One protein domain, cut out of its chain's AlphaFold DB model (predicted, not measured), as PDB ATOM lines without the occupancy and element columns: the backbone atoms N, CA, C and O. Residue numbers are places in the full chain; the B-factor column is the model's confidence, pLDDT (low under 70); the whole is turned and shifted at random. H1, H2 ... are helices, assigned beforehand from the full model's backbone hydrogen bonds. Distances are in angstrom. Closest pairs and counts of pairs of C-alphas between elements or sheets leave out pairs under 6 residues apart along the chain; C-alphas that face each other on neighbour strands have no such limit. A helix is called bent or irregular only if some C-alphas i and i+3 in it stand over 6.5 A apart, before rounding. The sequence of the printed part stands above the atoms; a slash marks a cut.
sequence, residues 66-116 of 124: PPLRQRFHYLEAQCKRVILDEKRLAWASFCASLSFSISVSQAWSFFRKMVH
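What this domain is: This is residues 66 to 116 of the 124 residues of an uncharacterized protein of Portunus trituberculatus (UniProt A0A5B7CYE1). One long, straight helix, H1, makes the length of a thin rod, and a much shorter helix, H2, folds back beside its last part after a loop at one end. The two helices run nearly parallel in line but opposite ways, at 8 degrees, with H2 set off to the side of H1 and few contacts between them, and the first part of H1, residues 66 to 86, sticks out alone. The printed part has 51 residues with two named helices, H1 then H2, and no named strand; the class is all helix. It is extended, with a radius of gyration of the C-alphas of 16.6 A, and its C-alphas span 55 by 19 by 6 A.

Where its parts are: H1 holds residues 66 to 97 and measures 46.7 A from its first C-alpha, Pro 66 at (2.432, 60.150, -21.355), to its last, Ser 97 at (23.237, 21.822, -38.002). Six residues follow before H2, which holds residues 104 to 115, is 16.5 A long from first to last C-alpha, and ends with the C-alpha of Val 115 at (21.647, 30.474, -21.419).

How they stand to each other: H1 and H2 are close but not clearly touching, with 2 pairs of C-alphas within 8 A. Their closest C-alphas, those of Lys 87 and Met 114, are 7.3 A apart. Their lines stand at a shallow tilt of 8 degrees, and they run opposite ways. Their centres are 21.6 A apart. In H1 and H2 every O i to N i+4 pair is within hydrogen-bond range. Neither helix is bent.

The domain as a whole: The two C-alphas farthest apart are those of Pro 66 and Phe 100, at 55.3 A. The first and last printed C-alphas, Pro 66 and His 116, are 34.9 A apart. The printed part has no cut, and the link from H1 to H2 is short. Residues 99 to 106, of which 104 to 106 belong to H2, stand free. The mean pLDDT of the printed part is 93.5, and residue 116 is under 70.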
ATOM      1  N   PRO A  66       3.124  61.419 -21.121       98.19
ATOM      2  CA  PRO A  66       2.432  60.150 -21.355       98.19
ATOM      3  C   PRO A  66       2.711  59.516 -22.734       98.19
ATOM      4  O   PRO A  66       3.007  58.317 -22.767       98.19
ATOM      5  N   PRO A  67       2.741  60.266 -23.859       98.38
ATOM      6  CA  PRO A  67       3.069  59.693 -25.168       98.38
ATOM      7  C   PRO A  67       4.495  59.128 -25.250       98.38
ATOM      8  O   PRO A  67       4.711  58.056 -25.819       98.38
ATOM      9  N   LEU A  68       5.480  59.804 -24.645       97.56
ATOM     10  CA  LEU A  68       6.868  59.326 -24.619       97.56
ATOM     11  C   LEU A  68       7.021  58.075 -23.750       97.56
ATOM     12  O   LEU A  68       7.737  57.146 -24.130       97.56
ATOM     13  N   ARG A  69       6.290  58.005 -22.632       97.94
ATOM     14  CA  ARG A  69       6.229  56.802 -21.792       97.94
ATOM     15  C   ARG A  69       5.626  55.617 -22.551       97.94
ATOM     16  O   ARG A  69       6.202  54.530 -22.546       97.94
ATOM     17  N   GLN A  70       4.502  55.823 -23.240       98.38
ATOM     18  CA  GLN A  70       3.865  54.788 -24.059       98.38
ATOM     19  C   GLN A  70       4.805  54.306 -25.171       98.38
ATOM     20  O   GLN A  70       4.960  53.100 -25.377       98.38
ATOM     21  N   ARG A  71       5.496  55.235 -25.844       98.25
ATOM     22  CA  ARG A  71       6.490  54.909 -26.873       98.25
ATOM     23  C   ARG A  71       7.650  54.085 -26.318       98.25
ATOM     24  O   ARG A  71       8.059  53.117 -26.962       98.25
ATOM     25  N   PHE A  72       8.168  54.440 -25.142       98.06
ATOM     26  CA  PHE A  72       9.206  53.668 -24.465       98.06
ATOM     27  C   PHE A  72       8.741  52.238 -24.160       98.06
ATOM     28  O   PHE A  72       9.430  51.298 -24.552       98.06
ATOM     29  N   HIS A  73       7.568  52.053 -23.547       98.12
ATOM     30  CA  HIS A  73       7.046  50.717 -23.237       98.12
ATOM     31  C   HIS A  73       6.787  49.875 -24.490       98.12
ATOM     32  O   HIS A  73       7.111  48.687 -24.517       98.12
ATOM     33  N   TYR A  74       6.272  50.491 -25.558       98.44
ATOM     34  CA  TYR A  74       6.126  49.825 -26.849       98.44
ATOM     35  C   TYR A  74       7.481  49.319 -27.367       98.44
ATOM     36  O   TYR A  74       7.619  48.139 -27.690       98.44
ATOM     37  N   LEU A  75       8.505  50.178 -27.401       98.12
ATOM     38  CA  LEU A  75       9.838  49.802 -27.883       98.12
ATOM     39  C   LEU A  75      10.559  48.827 -26.947       98.12
ATOM     40  O   LEU A  75      11.343  47.999 -27.404       98.12
ATOM     41  N   GLU A  76      10.270  48.870 -25.650       97.62
ATOM     42  CA  GLU A  76      10.736  47.873 -24.697       97.62
ATOM     43  C   GLU A  76      10.156  46.487 -25.013       97.62
ATOM     44  O   GLU A  76      10.910  45.513 -25.087       97.62
ATOM     45  N   ALA A  77       8.841  46.391 -25.234       97.75
ATOM     46  CA  ALA A  77       8.184  45.142 -25.607       97.75
ATOM     47  C   ALA A  77       8.696  44.615 -26.956       97.75
ATOM     48  O   ALA A  77       9.001  43.428 -27.076       97.75
ATOM     49  N   GLN A  78       8.867  45.498 -27.945       97.88
ATOM     50  CA  GLN A  78       9.455  45.147 -29.241       97.88
ATOM     51  C   GLN A  78      10.887  44.620 -29.094       97.88
ATOM     52  O   GLN A  78      11.209  43.561 -29.624       97.88
ATOM     53  N   CYS A  79      11.734  45.291 -28.309       96.75
ATOM     54  CA  CYS A  79      13.097  44.830 -28.041       96.75
ATOM     55  C   CYS A  79      13.119  43.439 -27.391       96.75
ATOM     56  O   CYS A  79      13.938  42.605 -27.779       96.75
ATOM     57  N   LYS A  80      12.223  43.170 -26.431       95.50
ATOM     58  CA  LYS A  80      12.094  41.844 -25.804       95.50
ATOM     59  C   LYS A  80      11.706  40.778 -26.833       95.50
ATOM     60  O   LYS A  80      12.339  39.727 -26.858       95.50
ATOM     61  N   ARG A  81      10.723  41.059 -27.698       97.06
ATOM     62  CA  ARG A  81      10.287  40.141 -28.766       97.06
ATOM     63  C   ARG A  81      11.422  39.812 -29.731       97.06
ATOM     64  O   ARG A  81      11.755  38.644 -29.869       97.06
ATOM     65  N   VAL A  82      12.092  40.829 -30.280       96.69
ATOM     66  CA  VAL A  82      13.220  40.643 -31.210       96.69
ATOM     67  C   VAL A  82      14.316  39.771 -30.596       96.69
ATOM     68  O   VAL A  82      14.797  38.848 -31.239       96.69
ATOM     69  N   ILE A  83      14.688  40.014 -29.335       93.56
ATOM     70  CA  ILE A  83      15.705  39.202 -28.651       93.56
ATOM     71  C   ILE A  83      15.258  37.740 -28.511       93.56
ATOM     72  O   ILE A  83      16.071  36.834 -28.689       93.56
ATOM     73  N   LEU A  84      13.992  37.494 -28.166       94.00
ATOM     74  CA  LEU A  84      13.462  36.137 -28.031       94.00
ATOM     75  C   LEU A  84      13.394  35.414 -29.377       94.00
ATOM     76  O   LEU A  84      13.759  34.242 -29.448       94.00
ATOM     77  N   ASP A  85      12.976  36.103 -30.434       95.88
ATOM     78  CA  ASP A  85      12.886  35.528 -31.774       95.88
ATOM     79  C   ASP A  85      14.273  35.182 -32.315       95.88
ATOM     80  O   ASP A  85      14.495  34.066 -32.775       95.88
ATOM     81  N   GLU A  86      15.255  36.069 -32.157       95.06
ATOM     82  CA  GLU A  86      16.629  35.803 -32.592       95.06
ATOM     83  C   GLU A  86      17.289  34.685 -31.763       95.06
ATOM     84  O   GLU A  86      18.053  33.882 -32.299       95.06
ATOM     85  N   LYS A  87      16.939  34.546 -30.475       93.56
ATOM     86  CA  LYS A  87      17.319  33.373 -29.666       93.56
ATOM     87  C   LYS A  87      16.719  32.082 -30.212       93.56
ATOM     88  O   LYS A  87      17.436  31.093 -30.349       93.56
ATOM     89  N   ARG A  88      15.422  32.074 -30.518       94.94
ATOM     90  CA  ARG A  88      14.737  30.900 -31.081       94.94
ATOM     91  C   ARG A  88      15.334  30.507 -32.426       94.94
ATOM     92  O   ARG A  88      15.607  29.331 -32.631       94.94
ATOM     93  N   LEU A  89      15.591  31.484 -33.294       95.75
ATOM     94  CA  LEU A  89      16.228  31.269 -34.591       95.75
ATOM     95  C   LEU A  89      17.627  30.673 -34.432       95.75
ATOM     96  O   LEU A  89      17.910  29.642 -35.028       95.75
ATOM     97  N   ALA A  90      18.475  31.251 -33.577       94.62
ATOM     98  CA  ALA A  90      19.815  30.719 -33.339       94.62
ATOM     99  C   ALA A  90      19.790  29.283 -32.791       94.62
ATOM    100  O   ALA A  90      20.608  28.459 -33.196       94.62
ATOM    101  N   TRP A  91      18.847  28.974 -31.895       94.19
ATOM    102  CA  TRP A  91      18.652  27.613 -31.394       94.19
ATOM    103  C   TRP A  91      18.215  26.655 -32.504       94.19
ATOM    104  O   TRP A  91      18.842  25.620 -32.692       94.19
ATOM    105  N   ALA A  92      17.190  27.022 -33.275       95.81
ATOM    106  CA  ALA A  92      16.677  26.207 -34.371       95.81
ATOM    107  C   ALA A  92      17.750  25.946 -35.440       95.81
ATOM    108  O   ALA A  92      17.929  24.806 -35.860       95.81
ATOM    109  N   SER A  93      18.514  26.972 -35.827       95.00
ATOM    110  CA  SER A  93      19.632  26.833 -36.766       95.00
ATOM    111  C   SER A  93      20.739  25.928 -36.231       95.00
ATOM    112  O   SER A  93      21.326  25.175 -37.001       95.00
ATOM    113  N   PHE A  94      21.025  25.975 -34.927       94.31
ATOM    114  CA  PHE A  94      21.985  25.063 -34.309       94.31
ATOM    115  C   PHE A  94      21.470  23.622 -34.278       94.31
ATOM    116  O   PHE A  94      22.202  22.714 -34.650       94.31
ATOM    117  N   CYS A  95      20.209  23.400 -33.904       92.88
ATOM    118  CA  CYS A  95      19.600  22.071 -33.950       92.88
ATOM    119  C   CYS A  95      19.607  21.488 -35.368       92.88
ATOM    120  O   CYS A  95      19.913  20.313 -35.534       92.88
ATOM    121  N   ALA A  96      19.329  22.309 -36.382       94.94
ATOM    122  CA  ALA A  96      19.372  21.897 -37.782       94.94
ATOM    123  C   ALA A  96      20.791  21.569 -38.280       94.94
ATOM    124  O   ALA A  96      20.933  20.812 -39.235       94.94
ATOM    125  N   SER A  97      21.840  22.117 -37.654       93.00
ATOM    126  CA  SER A  97      23.237  21.822 -38.002       93.00
ATOM    127  C   SER A  97      23.846  20.667 -37.202       93.00
ATOM    128  O   SER A  97      24.997  20.299 -37.450       93.00
ATOM    129  N   LEU A  98      23.095  20.071 -36.263       92.62
ATOM    130  CA  LEU A  98      23.551  18.905 -35.512       92.62
ATOM    131  C   LEU A  98      23.815  17.728 -36.454       92.62
ATOM    132  O   LEU A  98      22.956  17.299 -37.218       92.62
ATOM    133  N   SER A  99      25.023  17.186 -36.361       91.75
ATOM    134  CA  SER A  99      25.449  15.982 -37.066       91.75
ATOM    135  C   SER A  99      26.350  15.153 -36.156       91.75
ATOM    136  O   SER A  99      26.833  15.650 -35.135       91.75
ATOM    137  N   PHE A 100      26.643  13.913 -36.550       90.25
ATOM    138  CA  PHE A 100      27.557  13.024 -35.821       90.25
ATOM    139  C   PHE A 100      28.983  13.585 -35.656       90.25
ATOM    140  O   PHE A 100      29.751  13.078 -34.847       90.25
ATOM    141  N   SER A 101      29.338  14.636 -36.401       90.38
ATOM    142  CA  SER A 101      30.637  15.313 -36.312       90.38
ATOM    143  C   SER A 101      30.748  16.323 -35.162       90.38
ATOM    144  O   SER A 101      31.858  16.722 -34.806       90.38
ATOM    145  N   ILE A 102      29.627  16.754 -34.571       90.12
ATOM    146  CA  ILE A 102      29.636  17.733 -33.481       90.12
ATOM    147  C   ILE A 102      29.905  17.019 -32.160       90.12
ATOM    148  O   ILE A 102      29.139  16.156 -31.733       90.12
ATOM    149  N   SER A 103      30.970  17.420 -31.467       92.56
ATOM    150  CA  SER A 103      31.279  16.852 -30.156       92.56
ATOM    151  C   SER A 103      30.326  17.363 -29.075       92.56
ATOM    152  O   SER A 103      29.849  18.504 -29.108       92.56
ATOM    153  N   VAL A 104      30.114  16.551 -28.037       92.31
ATOM    154  CA  VAL A 104      29.327  16.939 -26.853       92.31
ATOM    155  C   VAL A 104      29.860  18.241 -26.243       92.31
ATOM    156  O   VAL A 104      29.089  19.120 -25.860       92.31
ATOM    157  N   SER A 105      31.182  18.426 -26.219       92.56
ATOM    158  CA  SER A 105      31.817  19.649 -25.720       92.56
ATOM    159  C   SER A 105      31.466  20.883 -26.555       92.56
ATOM    160  O   SER A 105      31.252  21.962 -25.994       92.56
ATOM    161  N   GLN A 106      31.386  20.750 -27.883       89.56
ATOM    162  CA  GLN A 106      30.972  21.835 -28.777       89.56
ATOM    163  C   GLN A 106      29.495  22.181 -28.578       89.56
ATOM    164  O   GLN A 106      29.168  23.359 -28.411       89.56
ATOM    165  N   ALA A 107      28.621  21.174 -28.503       91.50
ATOM    166  CA  ALA A 107      27.201  21.384 -28.241       91.50
ATOM    167  C   ALA A 107      26.962  22.051 -26.878       91.50
ATOM    168  O   ALA A 107      26.233  23.038 -26.774       91.50
ATOM    169  N   TRP A 108      27.667  21.598 -25.840       90.38
ATOM    170  CA  TRP A 108      27.597  22.190 -24.506       90.38
ATOM    171  C   TRP A 108      28.147  23.622 -24.459       90.38
ATOM    172  O   TRP A 108      27.616  24.494 -23.767       90.38
ATOM    173  N   SER A 109      29.200  23.907 -25.230       89.38
ATOM    174  CA  SER A 109      29.722  25.267 -25.406       89.38
ATOM    175  C   SER A 109      28.682  26.196 -26.036       89.38
ATOM    176  O   SER A 109      28.500  27.318 -25.560       89.38
ATOM    177  N   PHE A 110      27.965  25.730 -27.063       90.88
ATOM    178  CA  PHE A 110      26.878  26.489 -27.680       90.88
ATOM    179  C   PHE A 110      25.726  26.729 -26.699       90.88
ATOM    180  O   PHE A 110      25.322  27.875 -26.502       90.88
ATOM    181  N   PHE A 111      25.259  25.680 -26.017       89.69
ATOM    182  CA  PHE A 111      24.186  25.769 -25.025       89.69
ATOM    183  C   PHE A 111      24.484  26.812 -23.939       89.69
ATOM    184  O   PHE A 111      23.658  27.685 -23.668       89.69
ATOM    185  N   ARG A 112      25.701  26.819 -23.381       89.00
ATOM    186  CA  ARG A 112      26.100  27.837 -22.394       89.00
ATOM    187  C   ARG A 112      25.986  29.259 -22.948       89.00
ATOM    188  O   ARG A 112      25.477  30.140 -22.260       89.00
ATOM    189  N   LYS A 113      26.369  29.491 -24.207       87.25
ATOM    190  CA  LYS A 113      26.222  30.809 -24.860       87.25
ATOM    191  C   LYS A 113      24.759  31.225 -25.077       87.25
ATOM    192  O   LYS A 113      24.492  32.417 -25.215       87.25
ATOM    193  N   MET A 114      23.822  30.276 -25.106       88.69
ATOM    194  CA  MET A 114      22.384  30.549 -25.209       88.69
ATOM    195  C   MET A 114      21.757  30.939 -23.864       88.69
ATOM    196  O   MET A 114      20.883  31.810 -23.828       88.69
ATOM    197  N   VAL A 115      22.213  30.316 -22.772       81.19
ATOM    198  CA  VAL A 115      21.647  30.474 -21.419       81.19
ATOM    199  C   VAL A 115      22.258  31.643 -20.649       81.19
ATOM    200  O   VAL A 115      21.549  32.284 -19.873       81.19
ATOM    201  N   HIS A 116      23.547  31.943 -20.841       68.44
ATOM    202  CA  HIS A 116      24.217  32.937 -20.005       68.44
ATOM    203  C   HIS A 116      23.536  34.322 -20.060       68.44
ATOM    204  O   HIS A 116      23.258  34.833 -21.154       68.44
TER     205      HIS A 116